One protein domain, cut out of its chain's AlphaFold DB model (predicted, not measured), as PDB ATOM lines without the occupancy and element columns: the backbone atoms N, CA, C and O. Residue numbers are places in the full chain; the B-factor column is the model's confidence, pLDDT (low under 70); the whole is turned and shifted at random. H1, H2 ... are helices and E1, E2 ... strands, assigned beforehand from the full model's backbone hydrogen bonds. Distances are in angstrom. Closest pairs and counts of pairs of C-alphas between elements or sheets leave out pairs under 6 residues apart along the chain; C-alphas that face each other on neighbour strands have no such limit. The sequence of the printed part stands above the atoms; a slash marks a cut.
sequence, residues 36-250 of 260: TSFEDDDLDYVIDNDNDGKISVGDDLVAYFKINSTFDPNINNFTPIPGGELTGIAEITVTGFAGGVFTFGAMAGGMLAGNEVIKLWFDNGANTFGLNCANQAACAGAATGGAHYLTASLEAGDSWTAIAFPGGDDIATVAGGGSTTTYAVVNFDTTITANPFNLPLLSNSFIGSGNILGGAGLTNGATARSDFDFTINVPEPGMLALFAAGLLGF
ATOM      1  N   THR A  36       4.717  20.732  33.966       86.12
ATOM      2  CA  THR A  36       3.991  21.412  32.889       86.12
ATOM      3  C   THR A  36       4.966  22.267  32.119       86.12
ATOM      4  O   THR A  36       5.672  23.063  32.743       86.12
ATOM      5  N   SER A  37       4.971  22.123  30.799       89.81
ATOM      6  CA  SER A  37       5.738  23.006  29.927       89.81
ATOM      7  C   SER A  37       4.821  24.017  29.248       89.81
ATOM      8  O   SER A  37       3.605  23.825  29.153       89.81
ATOM      9  N   PHE A  38       5.416  25.111  28.815       90.75
ATOM     10  CA  PHE A  38       4.765  26.237  28.178       90.75
ATOM     11  C   PHE A  38       5.617  26.628  26.977       90.75
ATOM     12  O   PHE A  38       6.841  26.631  27.084       90.75
ATOM     13  N   GLU A  39       4.939  26.931  25.880       84.44
ATOM     14  CA  GLU A  39       5.509  27.488  24.654       84.44
ATOM     15  C   GLU A  39       5.033  28.936  24.587       84.44
ATOM     16  O   GLU A  39       3.834  29.188  24.790       84.44
ATOM     17  N   ASP A  40       5.937  29.875  24.338       79.31
ATOM     18  CA  ASP A  40       5.574  31.270  24.144       79.31
ATOM     19  C   ASP A  40       5.835  31.785  22.726       79.31
ATOM     20  O   ASP A  40       6.678  31.296  21.986       79.31
ATOM     21  N   ASP A  41       5.029  32.777  22.342       79.69
ATOM     22  CA  ASP A  41       5.341  33.688  21.245       79.69
ATOM     23  C   ASP A  41       5.635  35.056  21.857       79.69
ATOM     24  O   ASP A  41       4.804  35.578  22.622       79.69
ATOM     25  N   ASP A  42       6.727  35.698  21.460       87.69
ATOM     26  CA  ASP A  42       7.153  36.935  22.101       87.69
ATOM     27  C   ASP A  42       7.801  37.977  21.174       87.69
ATOM     28  O   ASP A  42       7.965  37.830  19.955       87.69
ATOM     29  N   LEU A  43       8.057  39.130  21.788       94.44
ATOM     30  CA  LEU A  43       8.712  40.285  21.202       94.44
ATOM     31  C   LEU A  43       9.786  40.781  22.156       94.44
ATOM     32  O   LEU A  43       9.458  41.251  23.249       94.44
ATOM     33  N   ASP A  44      11.026  40.784  21.682       96.62
ATOM     34  CA  ASP A  44      12.172  41.266  22.438       96.62
ATOM     35  C   ASP A  44      12.533  42.695  22.045       96.62
ATOM     36  O   ASP A  44      12.648  43.051  20.866       96.62
ATOM     37  N   TYR A  45      12.787  43.513  23.054       97.44
ATOM     38  CA  TYR A  45      13.256  44.881  22.932       97.44
ATOM     39  C   TYR A  45      14.617  44.999  23.600       97.44
ATOM     40  O   TYR A  45      14.803  44.521  24.717       97.44
ATOM     41  N   VAL A  46      15.538  45.683  22.927       97.62
ATOM     42  CA  VAL A  46      16.800  46.120  23.520       97.62
ATOM     43  C   VAL A  46      16.694  47.606  23.832       97.62
ATOM     44  O   VAL A  46      16.315  48.411  22.978       97.62
ATOM     45  N   ILE A  47      17.020  47.957  25.066       97.62
ATOM     46  CA  ILE A  47      17.214  49.323  25.528       97.62
ATOM     47  C   ILE A  47      18.730  49.520  25.601       97.62
ATOM     48  O   ILE A  47      19.382  49.119  26.563       97.62
ATOM     49  N   ASP A  48      19.261  50.096  24.526       97.75
ATOM     50  CA  ASP A  48      20.668  50.463  24.363       97.75
ATOM     51  C   ASP A  48      20.954  51.706  25.222       97.75
ATOM     52  O   ASP A  48      20.580  52.831  24.876       97.75
ATOM     53  N   ASN A  49      21.508  51.487  26.413       98.00
ATOM     54  CA  ASN A  49      21.670  52.522  27.430       98.00
ATOM     55  C   ASN A  49      22.895  53.407  27.158       98.00
ATOM     56  O   ASN A  49      22.943  54.553  27.627       98.00
ATOM     57  N   ASP A  50      23.878  52.904  26.408       97.69
ATOM     58  CA  ASP A  50      25.092  53.639  26.050       97.69
ATOM     59  C   ASP A  50      25.134  54.116  24.583       97.69
ATOM     60  O   ASP A  50      25.998  54.930  24.228       97.69
ATOM     61  N   ASN A  51      24.118  53.760  23.790       97.94
ATOM     62  CA  ASN A  51      23.922  54.111  22.382       97.94
ATOM     63  C   ASN A  51      25.084  53.666  21.481       97.94
ATOM     64  O   ASN A  51      25.451  54.390  20.540       97.94
ATOM     65  N   ASP A  52      25.697  52.517  21.762       97.69
ATOM     66  CA  ASP A  52      26.800  51.987  20.960       97.69
ATOM     67  C   ASP A  52      26.335  51.100  19.782       97.69
ATOM     68  O   ASP A  52      27.136  50.770  18.896       97.69
ATOM     69  N   GLY A  53      25.031  50.800  19.711       97.88
ATOM     70  CA  GLY A  53      24.408  49.971  18.678       97.88
ATOM     71  C   GLY A  53      24.609  48.467  18.876       97.88
ATOM     72  O   GLY A  53      24.284  47.680  17.976       97.88
ATOM     73  N   LYS A  54      25.147  48.056  20.024       97.81
ATOM     74  CA  LYS A  54      25.399  46.672  20.405       97.81
ATOM     75  C   LYS A  54      24.630  46.306  21.662       97.81
ATOM     76  O   LYS A  54      24.075  47.144  22.348       97.81
ATOM     77  N   ILE A  55      24.586  45.009  21.937       97.69
ATOM     78  CA  ILE A  55      24.155  44.482  23.226       97.69
ATOM     79  C   ILE A  55      25.408  44.361  24.091       97.69
ATOM     80  O   ILE A  55      26.271  43.510  23.847       97.69
ATOM     81  N   SER A  56      25.523  45.225  25.088       97.62
ATOM     82  CA  SER A  56      26.701  45.392  25.927       97.62
ATOM     83  C   SER A  56      26.337  45.433  27.419       97.62
ATOM     84  O   SER A  56      25.175  45.357  27.813       97.62
ATOM     85  N   VAL A  57      27.350  45.445  28.294       98.44
ATOM     86  CA  VAL A  57      27.129  45.422  29.749       98.44
ATOM     87  C   VAL A  57      26.498  46.734  30.203       98.44
ATOM     88  O   VAL A  57      27.111  47.789  30.077       98.44
ATOM     89  N   GLY A  58      25.337  46.635  30.847       98.19
ATOM     90  CA  GLY A  58      24.528  47.776  31.267       98.19
ATOM     91  C   GLY A  58      23.290  47.999  30.404       98.19
ATOM     92  O   GLY A  58      22.424  48.761  30.827       98.19
ATOM     93  N   ASP A  59      23.173  47.319  29.263       98.50
ATOM     94  CA  ASP A  59      21.957  47.350  28.453       98.50
ATOM     95  C   ASP A  59      20.859  46.480  29.044       98.50
ATOM     96  O   ASP A  59      21.097  45.487  29.741       98.50
ATOM     97  N   ASP A  60      19.639  46.869  28.720       98.31
ATOM     98  CA  ASP A  60      18.415  46.331  29.279       98.31
ATOM     99  C   ASP A  60      17.634  45.598  28.183       98.31
ATOM    100  O   ASP A  60      17.512  46.071  27.053       98.31
ATOM    101  N   LEU A  61      17.111  44.416  28.501       98.06
ATOM    102  CA  LEU A  61      16.316  43.599  27.593       98.06
ATOM    103  C   LEU A  61      14.934  43.379  28.191       98.06
ATOM    104  O   LEU A  61      14.797  43.007  29.360       98.06
ATOM    105  N   VAL A  62      13.914  43.595  27.366       97.56
ATOM    106  CA  VAL A  62      12.516  43.421  27.754       97.56
ATOM    107  C   VAL A  62      11.817  42.531  26.743       97.56
ATOM    108  O   VAL A  62      11.743  42.889  25.569       97.56
ATOM    109  N   ALA A  63      11.253  41.421  27.205       96.75
ATOM    110  CA  ALA A  63      10.397  40.561  26.403       96.75
ATOM    111  C   ALA A  63       8.938  40.698  26.848       96.75
ATOM    112  O   ALA A  63       8.644  40.727  28.047       96.75
ATOM    113  N   TYR A  64       8.023  40.754  25.884       96.00
ATOM    114  CA  TYR A  64       6.584  40.618  26.120       96.00
ATOM    115  C   TYR A  64       6.093  39.386  25.383       96.00
ATOM    116  O   TYR A  64       6.319  39.278  24.179       96.00
ATOM    117  N   PHE A  65       5.403  38.497  26.084       94.62
ATOM    118  CA  PHE A  65       5.113  37.169  25.561       94.62
ATOM    119  C   PHE A  65       3.724  36.667  25.934       94.62
ATOM    120  O   PHE A  65       3.082  37.180  26.862       94.62
ATOM    121  N   LYS A  66       3.259  35.645  25.208       92.38
ATOM    122  CA  LYS A  66       1.982  34.977  25.480       92.38
ATOM    123  C   LYS A  66       2.046  33.448  25.536       92.38
ATOM    124  O   LYS A  66       2.575  32.771  24.669       92.38
ATOM    125  N   ILE A  67       1.363  32.981  26.567       92.38
ATOM    126  CA  ILE A  67       0.809  31.692  26.976       92.38
ATOM    127  C   ILE A  67      -0.483  31.205  26.311       92.38
ATOM    128  O   ILE A  67      -1.531  31.387  26.931       92.38
ATOM    129  N   ASN A  68      -0.489  30.565  25.137       87.50
ATOM    130  CA  ASN A  68      -1.762  30.087  24.548       87.50
ATOM    131  C   ASN A  68      -2.180  28.680  25.012       87.50
ATOM    132  O   ASN A  68      -3.371  28.348  25.057       87.50
ATOM    133  N   SER A  69      -1.212  27.834  25.358       90.50
ATOM    134  CA  SER A  69      -1.460  26.448  25.755       90.50
ATOM    135  C   SER A  69      -0.433  25.936  26.749       90.50
ATOM    136  O   SER A  69       0.717  26.357  26.747       90.50
ATOM    137  N   THR A  70      -0.850  24.982  27.570       92.00
ATOM    138  CA  THR A  70       0.052  24.193  28.405       92.00
ATOM    139  C   THR A  70       0.347  22.855  27.741       92.00
ATOM    140  O   THR A  70      -0.505  22.288  27.054       92.00
ATOM    141  N   PHE A  71       1.549  22.336  27.947       92.19
ATOM    142  CA  PHE A  71       2.012  21.075  27.386       92.19
ATOM    143  C   PHE A  71       2.235  20.035  28.487       92.19
ATOM    144  O   PHE A  71       2.882  20.315  29.500       92.19
ATOM    145  N   ASP A  72       1.691  18.831  28.282       90.88
ATOM    146  CA  ASP A  72       1.976  17.657  29.110       90.88
ATOM    147  C   ASP A  72       3.113  16.840  28.475       90.88
ATOM    148  O   ASP A  72       2.872  16.119  27.494       90.88
ATOM    149  N   PRO A  73       4.337  16.889  29.032       86.19
ATOM    150  CA  PRO A  73       5.472  16.156  28.482       86.19
ATOM    151  C   PRO A  73       5.325  14.635  28.599       86.19
ATOM    152  O   PRO A  73       5.969  13.901  27.852       86.19
ATOM    153  N   ASN A  74       4.464  14.128  29.488       87.12
ATOM    154  CA  ASN A  74       4.315  12.684  29.695       87.12
ATOM    155  C   ASN A  74       3.499  12.014  28.590       87.12
ATOM    156  O   ASN A  74       3.686  10.828  28.311       87.12
ATOM    157  N   ILE A  75       2.578  12.761  27.979       90.62
ATOM    158  CA  ILE A  75       1.706  12.265  26.907       90.62
ATOM    159  C   ILE A  75       1.869  13.041  25.596       90.62
ATOM    160  O   ILE A  75       1.175  12.730  24.631       90.62
ATOM    161  N   ASN A  76       2.790  14.009  25.554       90.06
ATOM    162  CA  ASN A  76       3.103  14.838  24.394       90.06
ATOM    163  C   ASN A  76       1.859  15.536  23.815       90.06
ATOM    164  O   ASN A  76       1.527  15.364  22.639       90.06
ATOM    165  N   ASN A  77       1.130  16.275  24.658       92.19
ATOM    166  CA  ASN A  77      -0.137  16.903  24.278       92.19
ATOM    167  C   ASN A  77      -0.237  18.362  24.735       92.19
ATOM    168  O   ASN A  77      -0.029  18.659  25.911       92.19
ATOM    169  N   PHE A  78      -0.660  19.237  23.822       92.00
ATOM    170  CA  PHE A  78      -0.993  20.629  24.118       92.00
ATOM    171  C   PHE A  78      -2.462  20.767  24.509       92.00
ATOM    172  O   PHE A  78      -3.357  20.192  23.886       92.00
ATOM    173  N   THR A  79      -2.716  21.559  25.543       91.69
ATOM    174  CA  THR A  79      -4.054  21.882  26.026       91.69
ATOM    175  C   THR A  79      -4.219  23.398  26.063       91.69
ATOM    176  O   THR A  79      -3.476  24.066  26.780       91.69
ATOM    177  N   PRO A  80      -5.177  23.967  25.306       90.88
ATOM    178  CA  PRO A  80      -5.452  25.399  25.348       90.88
ATOM    179  C   PRO A  80      -5.794  25.864  26.762       90.88
ATOM    180  O   PRO A  80      -6.486  25.153  27.498       90.88
ATOM    181  N   ILE A  81      -5.364  27.073  27.117       88.88
ATOM    182  CA  ILE A  81      -5.728  27.683  28.397       88.88
ATOM    183  C   ILE A  81      -7.220  28.066  28.354       88.88
ATOM    184  O   ILE A  81      -7.631  28.874  27.521       88.88
ATOM    185  N   PRO A  82      -8.089  27.481  29.202       86.81
ATOM    186  CA  PRO A  82      -9.516  27.767  29.129       86.81
ATOM    187  C   PRO A  82      -9.827  29.197  29.579       86.81
ATOM    188  O   PRO A  82      -9.353  29.640  30.620       86.81
ATOM    189  N   GLY A  83     -10.705  29.883  28.843       84.44
ATOM    190  CA  GLY A  83     -11.278  31.166  29.264       84.44
ATOM    191  C   GLY A  83     -10.343  32.372  29.171       84.44
ATOM    192  O   GLY A  83     -10.702  33.423  29.695       84.44
ATOM    193  N   GLY A  84      -9.184  32.238  28.522       87.69
ATOM    194  CA  GLY A  84      -8.209  33.315  28.440       87.69
ATOM    195  C   GLY A  84      -6.865  32.897  27.857       87.69
ATOM    196  O   GLY A  84      -6.757  31.869  27.192       87.69
ATOM    197  N   GLU A  85      -5.849  33.693  28.157       89.62
ATOM    198  CA  GLU A  85      -4.440  33.437  27.863       89.62
ATOM    199  C   GLU A  85      -3.583  33.813  29.077       89.62
ATOM    200  O   GLU A  85      -3.993  34.610  29.928       89.62
ATOM    201  N   LEU A  86      -2.398  33.216  29.185       92.12
ATOM    202  CA  LEU A  86      -1.360  33.785  30.037       92.12
ATOM    203  C   LEU A  86      -0.576  34.795  29.209       92.12
ATOM    204  O   LEU A  86      -0.232  34.534  28.066       92.12
ATOM    205  N   THR A  87      -0.252  35.928  29.791       94.31
ATOM    206  CA  THR A  87       0.655  36.908  29.205       94.31
ATOM    207  C   THR A  87       1.752  37.205  30.202       94.31
ATOM    208  O   THR A  87       1.584  36.998  31.406       94.31
ATOM    209  N   GLY A  88       2.906  37.635  29.717       94.44
ATOM    210  CA  GLY A  88       4.047  37.837  30.585       94.44
ATOM    211  C   GLY A  88       4.989  38.912  30.109       94.44
ATOM    212  O   GLY A  88       4.974  39.325  28.946       94.44
ATOM    213  N   ILE A  89       5.797  39.361  31.062       96.44
ATOM    214  CA  ILE A  89       6.961  40.195  30.804       96.44
ATOM    215  C   ILE A  89       8.188  39.521  31.393       96.44
ATOM    216  O   ILE A  89       8.113  38.956  32.493       96.44
ATOM    217  N   ALA A  90       9.298  39.609  30.671       97.69
ATOM    218  CA  ALA A  90      10.619  39.340  31.204       97.69
ATOM    219  C   ALA A  90      11.472  40.605  31.099       97.69
ATOM    220  O   ALA A  90      11.500  41.233  30.045       97.69
ATOM    221  N   GLU A  91      12.143  40.988  32.182       97.94
ATOM    222  CA  GLU A  91      13.004  42.176  32.228       97.94
ATOM    223  C   GLU A  91      14.348  41.813  32.853       97.94
ATOM    224  O   GLU A  91      14.421  41.388  34.011       97.94
ATOM    225  N   ILE A  92      15.421  41.989  32.088       98.44
ATOM    226  CA  ILE A  92      16.778  41.629  32.497       98.44
ATOM    227  C   ILE A  92      17.790  42.682  32.043       98.44
ATOM    228  O   ILE A  92      17.592  43.345  31.032       98.44
ATOM    229  N   THR A  93      18.906  42.796  32.757       98.62
ATOM    230  CA  THR A  93      20.046  43.652  32.385       98.62
ATOM    231  C   THR A  93      21.256  42.787  32.068       98.62
ATOM    232  O   THR A  93      21.535  41.817  32.782       98.62
ATOM    233  N   VAL A  94      22.034  43.149  31.051       98.56
ATOM    234  CA  VAL A  94      23.328  42.520  30.771       98.56
ATOM    235  C   VAL A  94      24.321  42.891  31.872       98.56
ATOM    236  O   VAL A  94      24.741  44.037  32.009       98.56
ATOM    237  N   THR A  95      24.752  41.904  32.652       98.56
ATOM    238  CA  THR A  95      25.721  42.096  33.748       98.56
ATOM    239  C   THR A  95      27.139  41.686  33.367       98.56
ATOM    240  O   THR A  95      28.101  42.051  34.044       98.56
ATOM    241  N   GLY A  96      27.289  40.935  32.276       98.25
ATOM    242  CA  GLY A  96      28.577  40.473  31.789       98.25
ATOM    243  C   GLY A  96      28.495  39.943  30.365       98.25
ATOM    244  O   GLY A  96      27.478  39.395  29.947       98.25
ATOM    245  N   PHE A  97      29.596  40.092  29.633       97.62
ATOM    246  CA  PHE A  97      29.794  39.479  28.326       97.62
ATOM    247  C   PHE A  97      31.235  38.989  28.209       97.62
ATOM    248  O   PHE A  97      32.184  39.776  28.228       97.62
ATOM    249  N   ALA A  98      31.417  37.674  28.129       97.06
ATOM    250  CA  ALA A  98      32.737  37.068  28.026       97.06
ATOM    251  C   ALA A  98      32.681  35.788  27.194       97.06
ATOM    252  O   ALA A  98      31.826  34.932  27.398       97.06
ATOM    253  N   GLY A  99      33.613  35.644  26.247       94.69
ATOM    254  CA  GLY A  99      33.705  34.438  25.418       94.69
ATOM    255  C   GLY A  99      32.461  34.160  24.564       94.69
ATOM    256  O   GLY A  99      32.195  32.999  24.272       94.69
ATOM    257  N   GLY A 100      31.698  35.195  24.188       94.25
ATOM    258  CA  GLY A 100      30.443  35.051  23.440       94.25
ATOM    259  C   GLY A 100      29.233  34.676  24.302       94.25
ATOM    260  O   GLY A 100      28.177  34.374  23.754       94.25
ATOM    261  N   VAL A 101      29.374  34.680  25.630       97.88
ATOM    262  CA  VAL A 101      28.291  34.380  26.569       97.88
ATOM    263  C   VAL A 101      27.891  35.648  27.312       97.88
ATOM    264  O   VAL A 101      28.729  36.277  27.963       97.88
ATOM    265  N   PHE A 102      26.613  35.996  27.221       98.38
ATOM    266  CA  PHE A 102      25.965  37.005  28.044       98.38
ATOM    267  C   PHE A 102      25.508  36.397  29.368       98.38
ATOM    268  O   PHE A 102      24.971  35.286  29.405       98.38
ATOM    269  N   THR A 103      25.693  37.145  30.449       98.44
ATOM    270  CA  THR A 103      25.112  36.862  31.763       98.44
ATOM    271  C   THR A 103      24.173  37.989  32.142       98.44
ATOM    272  O   THR A 103      24.515  39.162  31.968       98.44
ATOM    273  N   PHE A 104      23.017  37.647  32.703       98.56
ATOM    274  CA  PHE A 104      21.978  38.624  32.995       98.56
ATOM    275  C   PHE A 104      21.646  38.700  34.485       98.56
ATOM    276  O   PHE A 104      21.809  37.734  35.229       98.56
ATOM    277  N   GLY A 105      21.211  39.883  34.906       98.19
ATOM    278  CA  GLY A 105      20.665  40.168  36.230       98.19
ATOM    279  C   GLY A 105      19.267  40.770  36.124       98.19
ATOM    280  O   GLY A 105      18.783  41.024  35.023       98.19
ATOM    281  N   ALA A 106      18.628  41.015  37.267       97.69
ATOM    282  CA  ALA A 106      17.335  41.690  37.297       97.69
ATOM    283  C   ALA A 106      17.466  43.159  36.881       97.69
ATOM    284  O   ALA A 106      18.406  43.843  37.299       97.69
ATOM    285  N   MET A 107      16.512  43.630  36.075       97.44
ATOM    286  CA  MET A 107      16.492  45.005  35.589       97.44
ATOM    287  C   MET A 107      16.170  46.001  36.701       97.44
ATOM    288  O   MET A 107      15.179  45.874  37.420       97.44
ATOM    289  N   ALA A 108      16.989  47.045  36.823       95.12
ATOM    290  CA  ALA A 108      16.734  48.125  37.765       95.12
ATOM    291  C   ALA A 108      15.819  49.192  37.145       95.12
ATOM    292  O   ALA A 108      16.154  49.798  36.135       95.12
ATOM    293  N   GLY A 109      14.694  49.493  37.799       91.81
ATOM    294  CA  GLY A 109      13.792  50.572  37.368       91.81
ATOM    295  C   GLY A 109      12.802  50.193  36.261       91.81
ATOM    296  O   GLY A 109      12.103  51.080  35.772       91.81
ATOM    297  N   GLY A 110      12.722  48.904  35.911       93.19
ATOM    298  CA  GLY A 110      11.683  48.341  35.049       93.19
ATOM    299  C   GLY A 110      10.304  48.258  35.721       93.19
ATOM    300  O   GLY A 110      10.048  48.853  36.774       93.19
ATOM    301  N   MET A 111       9.387  47.518  35.098       94.44
ATOM    302  CA  MET A 111       8.061  47.217  35.649       94.44
ATOM    303  C   MET A 111       8.111  46.157  36.762       94.44
ATOM    304  O   MET A 111       7.169  46.048  37.559       94.44
ATOM    305  N   LEU A 112       9.180  45.363  36.812       96.38
ATOM    306  CA  LEU A 112       9.431  44.341  37.822       96.38
ATOM    307  C   LEU A 112      10.190  44.903  39.035       96.38
ATOM    308  O   LEU A 112      10.953  45.863  38.941       96.38
ATOM    309  N   ALA A 113       9.934  44.340  40.219       94.38
ATOM    310  CA  ALA A 113      10.470  44.854  41.477       94.38
ATOM    311  C   ALA A 113      11.627  43.998  42.013       94.38
ATOM    312  O   ALA A 113      11.517  42.783  42.143       94.38
ATOM    313  N   GLY A 114      12.710  44.642  42.457       95.19
ATOM    314  CA  GLY A 114      13.805  43.958  43.150       95.19
ATOM    315  C   GLY A 114      14.522  42.946  42.254       95.19
ATOM    316  O   GLY A 114      15.134  43.342  41.272       95.19
ATOM    317  N   ASN A 115      14.453  41.663  42.616       96.38
ATOM    318  CA  ASN A 115      15.085  40.569  41.870       96.38
ATOM    319  C   ASN A 115      14.122  39.863  40.899       96.38
ATOM    320  O   ASN A 115      14.474  38.830  40.334       96.38
ATOM    321  N   GLU A 116      12.886  40.346  40.757       97.25
ATOM    322  CA  GLU A 116      11.925  39.810  39.793       97.25
ATOM    323  C   GLU A 116      12.452  39.967  38.362       97.25
ATOM    324  O   GLU A 116      12.871  41.051  37.970       97.25
ATOM    325  N   VAL A 117      12.404  38.880  37.592       97.75
ATOM    326  CA  VAL A 117      12.809  38.862  36.177       97.75
ATOM    327  C   VAL A 117      11.708  38.387  35.256       97.75
ATOM    328  O   VAL A 117      11.753  38.697  34.075       97.75
ATOM    329  N   ILE A 118      10.712  37.664  35.779       97.38
ATOM    330  CA  ILE A 118       9.545  37.216  35.021       97.38
ATOM    331  C   ILE A 118       8.295  37.450  35.853       97.38
ATOM    332  O   ILE A 118       8.246  37.133  37.047       97.38
ATOM    333  N   LYS A 119       7.240  37.942  35.210       96.12
ATOM    334  CA  LYS A 119       5.904  37.984  35.802       96.12
ATOM    335  C   LYS A 119       4.867  37.600  34.765       96.12
ATOM    336  O   LYS A 119       4.952  38.024  33.618       96.12
ATOM    337  N   LEU A 120       3.912  36.782  35.192       94.62
ATOM    338  CA  LEU A 120       2.805  36.293  34.384       94.62
ATOM    339  C   LEU A 120       1.486  36.840  34.917       94.62
ATOM    340  O   LEU A 120       1.260  36.901  36.133       94.62
ATOM    341  N   TRP A 121       0.588  37.149  33.996       93.38
ATOM    342  CA  TRP A 121      -0.789  37.527  34.241       93.38
ATOM    343  C   TRP A 121      -1.717  36.588  33.485       93.38
ATOM    344  O   TRP A 121      -1.402  36.111  32.402       93.38
ATOM    345  N   PHE A 122      -2.871  36.314  34.075       91.25
ATOM    346  CA  PHE A 122      -3.966  35.645  33.400       91.25
ATOM    347  C   PHE A 122      -4.935  36.696  32.861       91.25
ATOM    348  O   PHE A 122      -5.555  37.433  33.638       91.25
ATOM    349  N   ASP A 123      -5.065  36.755  31.540       87.31
ATOM    350  CA  ASP A 123      -6.018  37.612  30.849       87.31
ATOM    351  C   ASP A 123      -7.231  36.790  30.409       87.31
ATOM    352  O   ASP A 123      -7.097  35.755  29.765       87.31
ATOM    353  N   ASN A 124      -8.439  37.250  30.732       82.31
ATOM    354  CA  ASN A 124      -9.689  36.572  30.383       82.31
ATOM    355  C   ASN A 124     -10.221  36.931  28.977       82.31
ATOM    356  O   ASN A 124     -11.420  36.798  28.713       82.31
ATOM    357  N   GLY A 125      -9.347  37.412  28.090       78.25
ATOM    358  CA  GLY A 125      -9.657  37.858  26.732       78.25
ATOM    359  C   GLY A 125      -9.996  39.348  26.616       78.25
ATOM    360  O   GLY A 125     -10.505  39.773  25.580       78.25
ATOM    361  N   ALA A 126      -9.748  40.143  27.660       76.00
ATOM    362  CA  ALA A 126      -9.933  41.592  27.645       76.00
ATOM    363  C   ALA A 126      -8.761  42.318  26.969       76.00
ATOM    364  O   ALA A 126      -8.989  43.330  26.302       76.00
ATOM    365  N   ASN A 127      -7.536  41.796  27.096       77.62
ATOM    366  CA  ASN A 127      -6.342  42.356  26.468       77.62
ATOM    367  C   ASN A 127      -5.588  41.257  25.715       77.62
ATOM    368  O   ASN A 127      -4.615  40.703  26.206       77.62
ATOM    369  N   THR A 128      -6.041  40.939  24.499       79.19
ATOM    370  CA  THR A 128      -5.355  39.940  23.672       79.19
ATOM    371  C   THR A 128      -3.982  40.453  23.249       79.19
ATOM    372  O   THR A 128      -3.886  41.406  22.467       79.19
ATOM    373  N   PHE A 129      -2.921  39.819  23.740       86.75
ATOM    374  CA  PHE A 129      -1.567  40.091  23.289       86.75
ATOM    375  C   PHE A 129      -1.342  39.496  21.896       86.75
ATOM    376  O   PHE A 129      -1.744  38.380  21.559       86.75
ATOM    377  N   GLY A 130      -0.659  40.260  21.052       85.12
ATOM    378  CA  GLY A 130      -0.261  39.819  19.729       85.12
ATOM    379  C   GLY A 130       1.063  40.446  19.335       85.12
ATOM    380  O   GLY A 130       1.376  41.569  19.732       85.12
ATOM    381  N   LEU A 131       1.797  39.747  18.468       82.00
ATOM    382  CA  LEU A 131       3.089  40.183  17.919       82.00
ATOM    383  C   LEU A 131       3.005  41.474  17.073       82.00
ATOM    384  O   LEU A 131       3.990  41.921  16.495       82.00
ATOM    385  N   ASN A 132       1.813  42.059  16.954       85.19
ATOM    386  CA  ASN A 132       1.474  43.233  16.160       85.19
ATOM    387  C   ASN A 132       1.018  44.431  17.013       85.19
ATOM    388  O   ASN A 132       0.376  45.343  16.483       85.19
ATOM    389  N   CYS A 133       1.312  44.450  18.316       89.69
ATOM    390  CA  CYS A 133       1.139  45.650  19.136       89.69
ATOM    391  C   CYS A 133       1.866  46.854  18.506       89.69
ATOM    392  O   CYS A 133       2.921  46.704  17.901       89.69
ATOM    393  N   ALA A 134       1.292  48.057  18.618       92.88
ATOM    394  CA  ALA A 134       1.734  49.221  17.839       92.88
ATOM    395  C   ALA A 134       3.127  49.758  18.226       92.88
ATOM    396  O   ALA A 134       3.815  50.348  17.398       92.88
ATOM    397  N   ASN A 135       3.504  49.614  19.494       94.12
ATOM    398  CA  ASN A 135       4.787  50.012  20.065       94.12
ATOM    399  C   ASN A 135       4.980  49.296  21.407       94.12
ATOM    400  O   ASN A 135       4.021  48.738  21.945       94.12
ATOM    401  N   GLN A 136       6.183  49.384  21.971       94.62
ATOM    402  CA  GLN A 136       6.539  48.760  23.247       94.62
ATOM    403  C   GLN A 136       5.532  49.046  24.376       94.62
ATOM    404  O   GLN A 136       5.089  48.125  25.055       94.62
ATOM    405  N   ALA A 137       5.097  50.300  24.547       94.25
ATOM    406  CA  ALA A 137       4.149  50.664  25.604       94.25
ATOM    407  C   ALA A 137       2.774  49.993  25.427       94.25
ATOM    408  O   ALA A 137       2.141  49.598  26.406       94.25
ATOM    409  N   ALA A 138       2.311  49.831  24.183       94.00
ATOM    410  CA  ALA A 138       1.091  49.086  23.886       94.00
ATOM    411  C   ALA A 138       1.260  47.580  24.152       94.00
ATOM    412  O   ALA A 138       0.332  46.954  24.661       94.00
ATOM    413  N   CYS A 139       2.432  47.013  23.843       94.38
ATOM    414  CA  CYS A 139       2.757  45.618  24.150       94.38
ATOM    415  C   CYS A 139       2.756  45.380  25.665       94.38
ATOM    416  O   CYS A 139       2.104  44.450  26.128       94.38
ATOM    417  N   ALA A 140       3.387  46.274  26.431       94.62
ATOM    418  CA  ALA A 140       3.386  46.239  27.890       94.62
ATOM    419  C   ALA A 140       1.964  46.282  28.458       94.62
ATOM    420  O   ALA A 140       1.586  45.420  29.243       94.62
ATOM    421  N   GLY A 141       1.142  47.236  28.006       94.00
ATOM    422  CA  GLY A 141      -0.244  47.352  28.460       94.00
ATOM    423  C   GLY A 141      -1.080  46.098  28.186       94.00
ATOM    424  O   GLY A 141      -1.844  45.682  29.054       94.00
ATOM    425  N   ALA A 142      -0.912  45.479  27.013       92.44
ATOM    426  CA  ALA A 142      -1.583  44.223  26.680       92.44
ATOM    427  C   ALA A 142      -1.063  43.052  27.530       92.44
ATOM    428  O   ALA A 142      -1.855  42.292  28.077       92.44
ATOM    429  N   ALA A 143       0.256  42.945  27.710       93.75
ATOM    430  CA  ALA A 143       0.872  41.860  28.466       93.75
ATOM    431  C   ALA A 143       0.583  41.924  29.978       93.75
ATOM    432  O   ALA A 143       0.549  40.892  30.638       93.75
ATOM    433  N   THR A 144       0.342  43.110  30.545       93.81
ATOM    434  CA  THR A 144       0.120  43.279  31.995       93.81
ATOM    435  C   THR A 144      -1.330  43.575  32.380       93.81
ATOM    436  O   THR A 144      -1.602  43.926  33.528       93.81
ATOM    437  N   GLY A 145      -2.271  43.503  31.435       90.44
ATOM    438  CA  GLY A 145      -3.671  43.887  31.653       90.44
ATOM    439  C   GLY A 145      -4.502  42.891  32.476       90.44
ATOM    440  O   GLY A 145      -5.601  43.229  32.921       90.44
ATOM    441  N   GLY A 146      -3.988  41.674  32.680       90.44
ATOM    442  CA  GLY A 146      -4.668  40.586  33.379       90.44
ATOM    443  C   GLY A 146      -4.532  40.606  34.907       90.44
ATOM    444  O   GLY A 146      -3.978  41.519  35.521       90.44
ATOM    445  N   ALA A 147      -5.035  39.552  35.551       90.69
ATOM    446  CA  ALA A 147      -4.815  39.308  36.976       90.69
ATOM    447  C   ALA A 147      -3.448  38.647  37.193       90.69
ATOM    448  O   ALA A 147      -3.095  37.732  36.457       90.69
ATOM    449  N   HIS A 148      -2.687  39.068  38.207       91.31
ATOM    450  CA  HIS A 148      -1.390  38.450  38.512       91.31
ATOM    451  C   HIS A 148      -1.528  36.938  38.736       91.31
ATOM    452  O   HIS A 148      -2.429  36.491  39.448       91.31
ATOM    453  N   TYR A 149      -0.635  36.171  38.113       89.75
ATOM    454  CA  TYR A 149      -0.633  34.714  38.156       89.75
ATOM    455  C   TYR A 149       0.625  34.169  38.834       89.75
ATOM    456  O   TYR A 149       0.525  33.456  39.831       89.75
ATOM    457  N   LEU A 150       1.808  34.509  38.321       91.88
ATOM    458  CA  LEU A 150       3.083  33.954  38.779       91.88
ATOM    459  C   LEU A 150       4.184  35.013  38.706       91.88
ATOM    460  O   LEU A 150       4.158  35.874  37.833       91.88
ATOM    461  N   THR A 151       5.151  34.944  39.613       94.81
ATOM    462  CA  THR A 151       6.391  35.726  39.563       94.81
ATOM    463  C   THR A 151       7.581  34.789  39.720       94.81
ATOM    464  O   THR A 151       7.569  33.947  40.623       94.81
ATOM    465  N   ALA A 152       8.606  34.973  38.887       95.81
ATOM    466  CA  ALA A 152       9.920  34.371  39.069       95.81
ATOM    467  C   ALA A 152      11.004  35.448  39.237       95.81
ATOM    468  O   ALA A 152      10.943  36.536  38.653       95.81
ATOM    469  N   SER A 153      11.988  35.136  40.070       96.88
ATOM    470  CA  SER A 153      13.055  36.034  40.501       96.88
ATOM    471  C   SER A 153      14.410  35.345  40.371       96.88
ATOM    472  O   SER A 153      14.488  34.122  40.437       96.88
ATOM    473  N   LEU A 154      15.474  36.131  40.207       96.62
ATOM    474  CA  LEU A 154      16.851  35.649  40.320       96.62
ATOM    475  C   LEU A 154      17.277  35.645  41.793       96.62
ATOM    476  O   LEU A 154      17.617  36.685  42.361       96.62
ATOM    477  N   GLU A 155      17.265  34.470  42.410       95.88
ATOM    478  CA  GLU A 155      17.730  34.239  43.775       95.88
ATOM    479  C   GLU A 155      19.163  33.680  43.812       95.88
ATOM    480  O   GLU A 155      19.826  33.451  42.799       95.88
ATOM    481  N   ALA A 156      19.701  33.485  45.016       94.38
ATOM    482  CA  ALA A 156      21.046  32.945  45.176       94.38
ATOM    483  C   ALA A 156      21.150  31.509  44.622       94.38
ATOM    484  O   ALA A 156      20.623  30.573  45.221       94.38
ATOM    485  N   GLY A 157      21.910  31.340  43.538       93.44
ATOM    486  CA  GLY A 157      22.105  30.057  42.850       93.44
ATOM    487  C   GLY A 157      21.402  29.969  41.495       93.44
ATOM    488  O   GLY A 157      21.740  29.081  40.717       93.44
ATOM    489  N   ASP A 158      20.510  30.915  41.207       97.00
ATOM    490  CA  ASP A 158      19.806  31.032  39.934       97.00
ATOM    491  C   ASP A 158      20.731  31.590  38.843       97.00
ATOM    492  O   ASP A 158      21.790  32.174  39.117       97.00
ATOM    493  N   SER A 159      20.346  31.409  37.580       97.12
ATOM    494  CA  SER A 159      21.126  31.908  36.449       97.12
ATOM    495  C   SER A 159      20.259  32.249  35.247       97.12
ATOM    496  O   SER A 159      19.254  31.599  34.981       97.12
ATOM    497  N   TRP A 160      20.698  33.244  34.481       98.06
ATOM    498  CA  TRP A 160      20.167  33.555  33.161       98.06
ATOM    499  C   TRP A 160      21.340  33.886  32.251       98.06
ATOM    500  O   TRP A 160      22.147  34.771  32.551       98.06
ATOM    501  N   THR A 161      21.472  33.141  31.157       98.25
ATOM    502  CA  THR A 161      22.599  33.266  30.229       98.25
ATOM    503  C   THR A 161      22.157  33.128  28.783       98.25
ATOM    504  O   THR A 161      21.159  32.469  28.498       98.25
ATOM    505  N   ALA A 162      22.919  33.718  27.866       98.12
ATOM    506  CA  ALA A 162      22.725  33.522  26.436       98.12
ATOM    507  C   ALA A 162      24.065  33.349  25.725       98.12
ATOM    508  O   ALA A 162      25.031  34.042  26.031       98.12
ATOM    509  N   ILE A 163      24.125  32.434  24.766       98.06
ATOM    510  CA  ILE A 163      25.279  32.241  23.888       98.06
ATOM    511  C   ILE A 163      24.973  32.944  22.572       98.06
ATOM    512  O   ILE A 163      24.063  32.527  21.856       98.06
ATOM    513  N   ALA A 164      25.732  33.988  22.255       96.62
ATOM    514  CA  ALA A 164      25.569  34.747  21.025       96.62
ATOM    515  C   ALA A 164      26.253  34.052  19.843       96.62
ATOM    516  O   ALA A 164      27.397  33.592  19.928       96.62
ATOM    517  N   PHE A 165      25.564  34.016  18.708       96.62
ATOM    518  CA  PHE A 165      26.137  33.668  17.413       96.62
ATOM    519  C   PHE A 165      26.714  34.914  16.723       96.62
ATOM    520  O   PHE A 165      26.503  36.031  17.196       96.62
ATOM    521  N   PRO A 166      27.487  34.770  15.627       95.88
ATOM    522  CA  PRO A 166      28.085  35.919  14.951       95.88
ATOM    523  C   PRO A 166      27.049  36.987  14.568       95.88
ATOM    524  O   PRO A 166      26.115  36.702  13.820       95.88
ATOM    525  N   GLY A 167      27.239  38.213  15.064       95.06
ATOM    526  CA  GLY A 167      26.321  39.338  14.860       95.06
ATOM    527  C   GLY A 167      25.125  39.372  15.817       95.06
ATOM    528  O   GLY A 167      24.315  40.283  15.717       95.06
ATOM    529  N   GLY A 168      25.010  38.412  16.740       94.69
ATOM    530  CA  GLY A 168      23.977  38.403  17.780       94.69
ATOM    531  C   GLY A 168      24.183  39.454  18.874       94.69
ATOM    532  O   GLY A 168      23.275  39.688  19.658       94.69
ATOM    533  N   ASP A 169      25.355  40.088  18.915       96.31
ATOM    534  CA  ASP A 169      25.667  41.242  19.759       96.31
ATOM    535  C   ASP A 169      25.399  42.589  19.067       96.31
ATOM    536  O   ASP A 169      25.565  43.622  19.697       96.31
ATOM    537  N   ASP A 170      25.010  42.614  17.790       98.00
ATOM    538  CA  ASP A 170      24.763  43.844  17.027       98.00
ATOM    539  C   ASP A 170      23.256  44.044  16.820       98.00
ATOM    540  O   ASP A 170      22.594  43.266  16.125       98.00
ATOM    541  N   ILE A 171      22.701  45.102  17.421       98.19
ATOM    542  CA  ILE A 171      21.248  45.334  17.484       98.19
ATOM    543  C   ILE A 171      20.657  45.450  16.077       98.19
ATOM    544  O   ILE A 171      19.626  44.849  15.770       98.19
ATOM    545  N   ALA A 172      21.320  46.200  15.192       98.00
ATOM    546  CA  ALA A 172      20.850  46.408  13.826       98.00
ATOM    547  C   ALA A 172      20.872  45.109  13.004       98.00
ATOM    548  O   ALA A 172      19.972  44.870  12.193       98.00
ATOM    549  N   THR A 173      21.876  44.262  13.223       98.06
ATOM    550  CA  THR A 173      22.013  42.956  12.573       98.06
ATOM    551  C   THR A 173      20.908  42.002  13.006       98.06
ATOM    552  O   THR A 173      20.309  41.357  12.144       98.06
ATOM    553  N   VAL A 174      20.595  41.936  14.303       97.94
ATOM    554  CA  VAL A 174      19.493  41.108  14.816       97.94
ATOM    555  C   VAL A 174      18.144  41.637  14.318       97.94
ATOM    556  O   VAL A 174      17.361  40.872  13.749       97.94
ATOM    557  N   ALA A 175      17.903  42.949  14.409       97.75
ATOM    558  CA  ALA A 175      16.662  43.586  13.956       97.75
ATOM    559  C   ALA A 175      16.406  43.435  12.450       97.75
ATOM    560  O   ALA A 175      15.272  43.219  12.021       97.75
ATOM    561  N   GLY A 176      17.457  43.521  11.632       97.75
ATOM    562  CA  GLY A 176      17.381  43.282  10.188       97.75
ATOM    563  C   GLY A 176      17.413  41.802   9.794       97.75
ATOM    564  O   GLY A 176      17.181  41.475   8.626       97.75
ATOM    565  N   GLY A 177      17.718  40.913  10.739       97.69
ATOM    566  CA  GLY A 177      17.896  39.483  10.532       97.69
ATOM    567  C   GLY A 177      16.604  38.756  10.182       97.69
ATOM    568  O   GLY A 177      15.530  39.104  10.665       97.69
ATOM    569  N   GLY A 178      16.689  37.715   9.348       97.56
ATOM    570  CA  GLY A 178      15.515  36.938   8.939       97.56
ATOM    571  C   GLY A 178      14.792  36.313  10.135       97.56
ATOM    572  O   GLY A 178      15.444  35.811  11.045       97.56
ATOM    573  N   SER A 179      13.456  36.262  10.096       95.38
ATOM    574  CA  SER A 179      12.610  35.848  11.232       95.38
ATOM    575  C   SER A 179      12.793  34.404  11.713       95.38
ATOM    576  O   SER A 179      12.214  34.020  12.716       95.38
ATOM    577  N   THR A 180      13.553  33.584  10.985       95.25
ATOM    578  CA  THR A 180      13.897  32.201  11.356       95.25
ATOM    579  C   THR A 180      15.399  32.014  11.586       95.25
ATOM    580  O   THR A 180      15.873  30.887  11.696       95.25
ATOM    581  N   THR A 181      16.178  33.098  11.546       97.44
ATOM    582  CA  THR A 181      17.627  33.063  11.764       97.44
ATOM    583  C   THR A 181      17.891  33.207  13.250       97.44
ATOM    584  O   THR A 181      17.504  34.217  13.830       97.44
ATOM    585  N   THR A 182      18.555  32.223  13.848       97.81
ATOM    586  CA  THR A 182      18.946  32.272  15.258       97.81
ATOM    587  C   THR A 182      20.187  33.141  15.449       97.81
ATOM    588  O   THR A 182      21.187  32.957  14.755       97.81
ATOM    589  N   TYR A 183      20.131  34.040  16.428       97.75
ATOM    590  CA  TYR A 183      21.216  34.941  16.820       97.75
ATOM    591  C   TYR A 183      21.756  34.658  18.220       97.75
ATOM    592  O   TYR A 183      22.915  34.971  18.491       97.75
ATOM    593  N   ALA A 184      20.969  34.024  19.086       97.88
ATOM    594  CA  ALA A 184      21.445  33.536  20.371       97.88
ATOM    595  C   ALA A 184      20.637  32.329  20.853       97.88
ATOM    596  O   ALA A 184      19.495  32.133  20.439       97.88
ATOM    597  N   VAL A 185      21.231  31.549  21.755       97.62
ATOM    598  CA  VAL A 185      20.547  30.496  22.520       97.62
ATOM    599  C   VAL A 185      20.558  30.888  23.987       97.62
ATOM    600  O   VAL A 185      21.630  31.143  24.537       97.62
ATOM    601  N   VAL A 186      19.396  30.918  24.624       97.69
ATOM    602  CA  VAL A 186      19.219  31.350  26.015       97.69
ATOM    603  C   VAL A 186      18.932  30.145  26.899       97.69
ATOM    604  O   VAL A 186      18.252  29.211  26.481       97.69
ATOM    605  N   ASN A 187      19.436  30.180  28.128       97.56
ATOM    606  CA  ASN A 187      19.072  29.252  29.190       97.56
ATOM    607  C   ASN A 187      18.877  30.032  30.488       97.56
ATOM    608  O   ASN A 187      19.712  30.881  30.827       97.56
ATOM    609  N   PHE A 188      17.826  29.706  31.230       97.00
ATOM    610  CA  PHE A 188      17.579  30.270  32.546       97.00
ATOM    611  C   PHE A 188      17.057  29.225  33.534       97.00
ATOM    612  O   PHE A 188      16.348  28.282  33.183       97.00
ATOM    613  N   ASP A 189      17.413  29.434  34.793       96.38
ATOM    614  CA  ASP A 189      16.888  28.749  35.967       96.38
ATOM    615  C   ASP A 189      16.642  29.831  37.014       96.38
ATOM    616  O   ASP A 189      17.572  30.538  37.403       96.38
ATOM    617  N   THR A 190      15.381  30.018  37.383       95.81
ATOM    618  CA  THR A 190      14.926  31.094  38.266       95.81
ATOM    619  C   THR A 190      14.010  30.539  39.345       95.81
ATOM    620  O   THR A 190      13.404  29.475  39.189       95.81
ATOM    621  N   THR A 191      13.854  31.279  40.436       95.00
ATOM    622  CA  THR A 191      13.003  30.879  41.550       95.00
ATOM    623  C   THR A 191      11.623  31.530  41.463       95.00
ATOM    624  O   THR A 191      11.482  32.748  41.465       95.00
ATOM    625  N   ILE A 192      10.564  30.725  41.474       93.19
ATOM    626  CA  ILE A 192       9.171  31.139  41.645       93.19
ATOM    627  C   ILE A 192       8.983  31.688  43.062       93.19
ATOM    628  O   ILE A 192       8.953  30.938  44.043       93.19
ATOM    629  N   THR A 193       8.801  33.000  43.169       91.88
ATOM    630  CA  THR A 193       8.641  33.723  44.442       91.88
ATOM    631  C   THR A 193       7.185  34.037  44.772       91.88
ATOM    632  O   THR A 193       6.837  34.198  45.944       91.88
ATOM    633  N   ALA A 194       6.304  34.049  43.769       89.56
ATOM    634  CA  ALA A 194       4.862  34.155  43.956       89.56
ATOM    635  C   ALA A 194       4.123  33.260  42.960       89.56
ATOM    636  O   ALA A 194       4.467  33.206  41.781       89.56
ATOM    637  N   ASN A 195       3.104  32.545  43.430       85.25
ATOM    638  CA  ASN A 195       2.299  31.656  42.601       85.25
ATOM    639  C   ASN A 195       0.882  31.508  43.181       85.25
ATOM    640  O   ASN A 195       0.671  31.794  44.364       85.25
ATOM    641  N   PRO A 196      -0.090  31.027  42.389       77.06
ATOM    642  CA  PRO A 196      -1.472  30.915  42.828       77.06
ATOM    643  C   PRO A 196      -1.747  29.605  43.581       77.06
ATOM    644  O   PRO A 196      -2.886  29.356  43.978       77.06
ATOM    645  N   PHE A 197      -0.748  28.736  43.774       69.38
ATOM    646  CA  PHE A 197      -0.983  27.351  44.182       69.38
ATOM    647  C   PHE A 197      -1.335  27.182  45.657       69.38
ATOM    648  O   PHE A 197      -1.770  26.096  46.022       69.38
ATOM    649  N   ASN A 198      -1.206  28.217  46.502       60.09
ATOM    650  CA  ASN A 198      -1.491  28.170  47.951       60.09
ATOM    651  C   ASN A 198      -0.888  26.947  48.684       60.09
ATOM    652  O   ASN A 198      -1.272  26.625  49.810       60.09
ATOM    653  N   LEU A 199       0.064  26.266  48.052       60.25
ATOM    654  CA  LEU A 199       0.703  25.037  48.478       60.25
ATOM    655  C   LEU A 199       2.201  25.186  48.205       60.25
ATOM    656  O   LEU A 199       2.579  25.825  47.220       60.25
ATOM    657  N   PRO A 200       3.063  24.599  49.049       59.78
ATOM    658  CA  PRO A 200       4.488  24.551  48.762       59.78
ATOM    659  C   PRO A 200       4.702  23.811  47.437       59.78
ATOM    660  O   PRO A 200       4.227  22.680  47.290       59.78
ATOM    661  N   LEU A 201       5.400  24.427  46.481       65.19
ATOM    662  CA  LEU A 201       5.838  23.698  45.295       65.19
ATOM    663  C   LEU A 201       6.853  22.622  45.711       65.19
ATOM    664  O   LEU A 201       7.599  22.803  46.676       65.19
ATOM    665  N   LEU A 202       6.895  21.496  44.990       63.53
ATOM    666  CA  LEU A 202       7.916  20.457  45.210       63.53
ATOM    667  C   LEU A 202       9.325  21.001  44.917       63.53
ATOM    668  O   LEU A 202      10.292  20.600  45.558       63.53
ATOM    669  N   SER A 203       9.404  21.954  43.987       73.38
ATOM    670  CA  SER A 203      10.527  22.862  43.775       73.38
ATOM    671  C   SER A 203       9.984  24.194  43.266       73.38
ATOM    672  O   SER A 203       9.133  24.193  42.377       73.38
ATOM    673  N   ASN A 204      10.503  25.314  43.758       84.31
ATOM    674  CA  ASN A 204      10.139  26.639  43.257       84.31
ATOM    675  C   ASN A 204      10.921  26.995  41.979       84.31
ATOM    676  O   ASN A 204      11.242  28.152  41.802       84.31
ATOM    677  N   SER A 205      11.282  26.047  41.118       90.00
ATOM    678  CA  SER A 205      12.101  26.346  39.936       90.00
ATOM    679  C   SER A 205      11.230  26.660  38.720       90.00
ATOM    680  O   SER A 205      10.268  25.941  38.433       90.00
ATOM    681  N   PHE A 206      11.599  27.720  38.013       91.88
ATOM    682  CA  PHE A 206      11.099  28.122  36.706       91.88
ATOM    683  C   PHE A 206      12.286  28.080  35.745       91.88
ATOM    684  O   PHE A 206      13.171  28.939  35.783       91.88
ATOM    685  N   ILE A 207      12.328  27.013  34.948       94.00
ATOM    686  CA  ILE A 207      13.479  26.641  34.122       94.00
ATOM    687  C   ILE A 207      13.053  26.695  32.669       94.00
ATOM    688  O   ILE A 207      11.996  26.164  32.326       94.00
ATOM    689  N   GLY A 208      13.882  27.276  31.815       94.56
ATOM    690  CA  GLY A 208      13.593  27.332  30.395       94.56
ATOM    691  C   GLY A 208      14.815  27.585  29.538       94.56
ATOM    692  O   GLY A 208      15.918  27.873  30.013       94.56
ATOM    693  N   SER A 209      14.602  27.422  28.244       95.50
ATOM    694  CA  SER A 209      15.605  27.638  27.215       95.50
ATOM    695  C   SER A 209      14.928  27.967  25.899       95.50
ATOM    696  O   SER A 209      13.779  27.592  25.686       95.50
ATOM    697  N   GLY A 210      15.652  28.606  24.995       94.81
ATOM    698  CA  GLY A 210      15.110  28.904  23.678       94.81
ATOM    699  C   GLY A 210      16.067  29.679  22.805       94.81
ATOM    700  O   GLY A 210      17.262  29.793  23.104       94.81
ATOM    701  N   ASN A 211      15.535  30.194  21.707       96.38
ATOM    702  CA  ASN A 211      16.315  30.846  20.667       96.38
ATOM    703  C   ASN A 211      15.873  32.291  20.484       96.38
ATOM    704  O   ASN A 211      14.699  32.535  20.257       96.38
ATOM    705  N   ILE A 212      16.833  33.213  20.430       96.75
ATOM    706  CA  ILE A 212      16.582  34.560  19.910       96.75
ATOM    707  C   ILE A 212      16.673  34.507  18.387       96.75
ATOM    708  O   ILE A 212      17.699  34.104  17.824       96.75
ATOM    709  N   LEU A 213      15.605  34.922  17.721       96.81
ATOM    710  CA  LEU A 213      15.420  34.954  16.277       96.81
ATOM    711  C   LEU A 213      15.425  36.393  15.739       96.81
ATOM    712  O   LEU A 213      15.143  37.356  16.446       96.81
ATOM    713  N   GLY A 214      15.733  36.554  14.452       96.69
ATOM    714  CA  GLY A 214      15.802  37.870  13.814       96.69
ATOM    715  C   GLY A 214      14.482  38.659  13.803       96.69
ATOM    716  O   GLY A 214      13.383  38.103  13.721       96.69
ATOM    717  N   GLY A 215      14.599  39.986  13.825       96.50
ATOM    718  CA  GLY A 215      13.476  40.922  13.894       96.50
ATOM    719  C   GLY A 215      12.824  41.287  12.556       96.50
ATOM    720  O   GLY A 215      11.896  42.100  12.536       96.50
ATOM    721  N   ALA A 216      13.256  40.722  11.421       96.62
ATOM    722  CA  ALA A 216      12.750  41.142  10.115       96.62
ATOM    723  C   ALA A 216      11.211  41.095  10.037       96.62
ATOM    724  O   ALA A 216      10.560  40.090  10.335       96.62
ATOM    725  N   GLY A 217      10.628  42.213   9.595       93.50
ATOM    726  CA  GLY A 217       9.181  42.389   9.466       93.50
ATOM    727  C   GLY A 217       8.475  42.881  10.732       93.50
ATOM    728  O   GLY A 217       7.277  43.157  10.672       93.50
ATOM    729  N   LEU A 218       9.182  43.034  11.856       94.00
ATOM    730  CA  LEU A 218       8.671  43.766  13.013       94.00
ATOM    731  C   LEU A 218       8.612  45.265  12.693       94.00
ATOM    732  O   LEU A 218       9.490  45.823  12.038       94.00
ATOM    733  N   THR A 219       7.533  45.920  13.117       92.38
ATOM    734  CA  THR A 219       7.261  47.343  12.811       92.38
ATOM    735  C   THR A 219       7.007  48.185  14.059       92.38
ATOM    736  O   THR A 219       6.786  49.388  13.970       92.38
ATOM    737  N   ASN A 220       7.061  47.553  15.224       91.00
ATOM    738  CA  ASN A 220       6.711  48.096  16.532       91.00
ATOM    739  C   ASN A 220       7.930  48.507  17.372       91.00
ATOM    740  O   ASN A 220       7.773  48.882  18.534       91.00
ATOM    741  N   GLY A 221       9.127  48.447  16.786       93.25
ATOM    742  CA  GLY A 221      10.391  48.752  17.455       93.25
ATOM    743  C   GLY A 221      11.019  47.571  18.196       93.25
ATOM    744  O   GLY A 221      12.086  47.747  18.771       93.25
ATOM    745  N   ALA A 222      10.399  46.386  18.172       95.75
ATOM    746  CA  ALA A 222      11.030  45.174  18.682       95.75
ATOM    747  C   ALA A 222      12.289  44.843  17.861       95.75
ATOM    748  O   ALA A 222      12.310  44.989  16.636       95.75
ATOM    749  N   THR A 223      13.340  44.427  18.563       96.94
ATOM    750  CA  THR A 223      14.643  44.067  17.991       96.94
ATOM    751  C   THR A 223      14.653  42.623  17.517       96.94
ATOM    752  O   THR A 223      15.252  42.314  16.491       96.94
ATOM    753  N   ALA A 224      13.982  41.733  18.238       96.88
ATOM    754  CA  ALA A 224      13.994  40.311  17.950       96.88
ATOM    755  C   ALA A 224      12.639  39.674  18.272       96.88
ATOM    756  O   ALA A 224      11.691  40.330  18.719       96.88
ATOM    757  N   ARG A 225      12.560  38.392  17.948       94.50
ATOM    758  CA  ARG A 225      11.544  37.470  18.445       94.50
ATOM    759  C   ARG A 225      12.291  36.389  19.197       94.50
ATOM    760  O   ARG A 225      13.429  36.091  18.833       94.50
ATOM    761  N   SER A 226      11.616  35.717  20.091       92.50
ATOM    762  CA  SER A 226      12.096  34.522  20.733       92.50
ATOM    763  C   SER A 226      11.135  33.366  20.485       92.50
ATOM    764  O   SER A 226      10.103  33.482  19.819       92.50
ATOM    765  N   ASP A 227      11.572  32.214  20.951       88.88
ATOM    766  CA  ASP A 227      10.809  30.981  21.036       88.88
ATOM    767  C   ASP A 227      11.342  30.279  22.282       88.88
ATOM    768  O   ASP A 227      12.400  29.626  22.228       88.88
ATOM    769  N   PHE A 228      10.723  30.565  23.432       89.88
ATOM    770  CA  PHE A 228      11.110  29.975  24.703       89.88
ATOM    771  C   PHE A 228      10.168  28.843  25.089       89.88
ATOM    772  O   PHE A 228       8.956  29.000  25.237       89.88
ATOM    773  N   ASP A 229      10.793  27.711  25.394       89.19
ATOM    774  CA  ASP A 229      10.159  26.631  26.119       89.19
ATOM    775  C   ASP A 229      10.561  26.739  27.584       89.19
ATOM    776  O   ASP A 229      11.748  26.713  27.939       89.19
ATOM    777  N   PHE A 230       9.575  26.802  28.469       91.12
ATOM    778  CA  PHE A 230       9.832  26.787  29.902       91.12
ATOM    779  C   PHE A 230       8.930  25.819  30.629       91.12
ATOM    780  O   PHE A 230       7.923  25.328  30.125       91.12
ATOM    781  N   THR A 231       9.346  25.480  31.837       90.75
ATOM    782  CA  THR A 231       8.770  24.385  32.583       90.75
ATOM    783  C   THR A 231       8.710  24.702  34.066       90.75
ATOM    784  O   THR A 231       9.656  25.237  34.649       90.75
ATOM    785  N   ILE A 232       7.596  24.315  34.687       88.38
ATOM    786  CA  ILE A 232       7.412  24.364  36.136       88.38
ATOM    787  C   ILE A 232       7.140  22.963  36.678       88.38
ATOM    788  O   ILE A 232       6.453  22.150  36.050       88.38
ATOM    789  N   ASN A 233       7.636  22.702  37.884       85.38
ATOM    790  CA  ASN A 233       7.313  21.480  38.608       85.38
ATOM    791  C   ASN A 233       6.037  21.689  39.423       85.38
ATOM    792  O   ASN A 233       5.951  22.563  40.287       85.38
ATOM    793  N   VAL A 234       5.043  20.854  39.154       78.88
ATOM    794  CA  VAL A 234       3.713  20.935  39.748       78.88
ATOM    795  C   VAL A 234       3.624  19.895  40.863       78.88
ATOM    796  O   VAL A 234       3.938  18.729  40.632       78.88
ATOM    797  N   PRO A 235       3.212  20.268  42.087       69.69
ATOM    798  CA  PRO A 235       2.963  19.306  43.157       69.69
ATOM    799  C   PRO A 235       1.876  18.293  42.805       69.69
ATOM    800  O   PRO A 235       0.933  18.619  42.087       69.69
ATOM    801  N   GLU A 236       1.960  17.076  43.356       71.81
ATOM    802  CA  GLU A 236       0.921  16.049  43.184       71.81
ATOM    803  C   GLU A 236      -0.469  16.600  43.566       71.81
ATOM    804  O   GLU A 236      -0.688  16.894  44.746       71.81
ATOM    805  N   PRO A 237      -1.445  16.685  42.634       59.41
ATOM    806  CA  PRO A 237      -2.700  17.417  42.846       59.41
ATOM    807  C   PRO A 237      -3.675  16.833  43.886       59.41
ATOM    808  O   PRO A 237      -4.798  17.313  44.009       59.41
ATOM    809  N   GLY A 238      -3.320  15.793  44.646       56.81
ATOM    810  CA  GLY A 238      -4.291  15.212  45.581       56.81
ATOM    811  C   GLY A 238      -3.908  13.924  46.289       56.81
ATOM    812  O   GLY A 238      -4.598  13.551  47.232       56.81
ATOM    813  N   MET A 239      -2.814  13.259  45.922       57.84
ATOM    814  CA  MET A 239      -2.359  12.055  46.631       57.84
ATOM    815  C   MET A 239      -2.073  12.343  48.109       57.84
ATOM    816  O   MET A 239      -2.440  11.544  48.961       57.84
ATOM    817  N   LEU A 240      -1.536  13.522  48.441       59.94
ATOM    818  CA  LEU A 240      -1.310  13.945  49.827       59.94
ATOM    819  C   LEU A 240      -2.618  14.191  50.593       59.94
ATOM    820  O   LEU A 240      -2.746  13.766  51.740       59.94
ATOM    821  N   ALA A 241      -3.610  14.820  49.958       62.62
ATOM    822  CA  ALA A 241      -4.925  15.034  50.559       62.62
ATOM    823  C   ALA A 241      -5.685  13.708  50.736       62.62
ATOM    824  O   ALA A 241      -6.294  13.479  51.781       62.62
ATOM    825  N   LEU A 242      -5.602  12.804  49.756       62.34
ATOM    826  CA  LEU A 242      -6.226  11.484  49.801       62.34
ATOM    827  C   LEU A 242      -5.515  10.552  50.792       62.34
ATOM    828  O   LEU A 242      -6.171   9.803  51.511       62.34
ATOM    829  N   PHE A 243      -4.188  10.634  50.894       69.00
ATOM    830  CA  PHE A 243      -3.388   9.930  51.894       69.00
ATOM    831  C   PHE A 243      -3.679  10.451  53.305       69.00
ATOM    832  O   PHE A 243      -3.905   9.653  54.213       69.00
ATOM    833  N   ALA A 244      -3.772  11.771  53.495       67.31
ATOM    834  CA  ALA A 244      -4.173  12.376  54.764       67.31
ATOM    835  C   ALA A 244      -5.612  11.992  55.152       67.31
ATOM    836  O   ALA A 244      -5.859  11.607  56.296       67.31
ATOM    837  N   ALA A 245      -6.554  12.016  54.205       70.44
ATOM    838  CA  ALA A 245      -7.922  11.544  54.418       70.44
ATOM    839  C   ALA A 245      -7.963  10.041  54.742       70.44
ATOM    840  O   ALA A 245      -8.694   9.620  55.641       70.44
ATOM    841  N   GLY A 246      -7.130   9.239  54.073       73.12
ATOM    842  CA  GLY A 246      -6.935   7.822  54.360       73.12
ATOM    843  C   GLY A 246      -6.432   7.592  55.786       73.12
ATOM    844  O   GLY A 246      -7.049   6.840  56.538       73.12
ATOM    845  N   LEU A 247      -5.366   8.284  56.202       75.81
ATOM    846  CA  LEU A 247      -4.806   8.207  57.557       75.81
ATOM    847  C   LEU A 247      -5.806   8.644  58.634       75.81
ATOM    848  O   LEU A 247      -5.923   7.979  59.666       75.81
ATOM    849  N   LEU A 248      -6.575   9.707  58.387       77.12
ATOM    850  CA  LEU A 248      -7.672  10.113  59.266       77.12
ATOM    851  C   LEU A 248      -8.733   9.006  59.362       77.12
ATOM    852  O   LEU A 248      -9.133   8.631  60.467       77.12
ATOM    853  N   GLY A 249      -9.131   8.417  58.231       73.94
ATOM    854  CA  GLY A 249     -10.053   7.282  58.177       73.94
ATOM    855  C   GLY A 249      -9.571   6.069  58.987       73.94
ATOM    856  O   GLY A 249     -10.344   5.499  59.764       73.94
ATOM    857  N   PHE A 250      -8.286   5.716  58.889       73.19
ATOM    858  CA  PHE A 250      -7.680   4.629  59.669       73.19
ATOM    859  C   PHE A 250      -7.609   4.939  61.172       73.19
ATOM    860  O   PHE A 250      -7.885   4.059  61.996       73.19
TER     861      PHE A 250
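What this domain is: This is residues 36 to 250 of the 260 residues of a protein of Nitrosomonas aestuarii (UniProt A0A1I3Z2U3). Look for a barrel whose strand pairs join up all the way round, bridged twice between E4 and E9: by E5 with E8, and by E6 with E7. H1 packs on its outside over E2 and E4, H2 sits by the ends of E10 and E11, and residues 237 to 250, with H3, stick out as an arm. The printed part has 215 residues, in the order E1 E2 E3 E4 E5 E6 H1 E7 E8 H2 E9 E10 E11 H3; the class is mixed, the branched sheet antiparallel. It is compact, with a radius of gyration of the C-alphas of 18.4 A and spans of 70 by 37 by 34 A.

Where its parts are: Find C-alpha 36 at (3.991, 21.412, 32.889); from there E1, residues 36 to 47, runs 31.7 A. Next come E2, 60 to 72, 33.1 A; E3, 77 to 80; E4, 85 to 98, 37.4 A, from (-4.440, 33.437, 27.863); E5, 101 to 106; and E6, 116 to 123. Then read H1, 136 to 143; E7, 147 to 153; E8, 159 to 164; H2, 171 to 176; E9, 182 to 194, 32.0 A; E10, 205 to 214, 28.8 A; and E11, 224 to 233, 28.7 A. H3, 239 to 250, runs 15.9 A to C-alpha 250 at (-7.680, 4.629, 59.669).

How they stand to each other: The sheet is strongly twisted. E1, E2 and E3 form a meander, each strand the antiparallel neighbour of the one before; look at N 43 and O 64, 3.0 A, and N 70 and O 79, 2.9 A. E1 lies on one side of E2, E3 and E4 on the other, with N 63 and O 90 at 2.9 A. Beside E4, E5 and E6 lie on the side away from E2: N 93 and O 105, 2.9 A; N 87 and O 121, 2.9 A. E7 and E8 lie on one side of E9, E10 on the other: N 153 and O 191, 2.8 A; N 161 and O 187, 2.9 A; N 188 and O 208, 2.9 A. E9, E10 and E11 are a second meander, and E11 neighbours E1, with N 38 and O 230 at 2.8 A. H1 is on the sheet at a height of 8.7 A; the closest C-alphas of H1 and E4 are Ala 143 and Thr 87, 5.0 A. H2 is on the same face, height 8.0 A. In H1, H2 and H3 every O i to N i+4 pair is within hydrogen-bond range.

The domain as a whole: The C-alphas farthest apart, Asp 52 and Phe 250, are 70.2 A apart. The printed part has no cut; the links E1 to E2 and E6 to H1 are long. Find pLDDT under 70 at residues 197 to 202, 235 and 237 to 244.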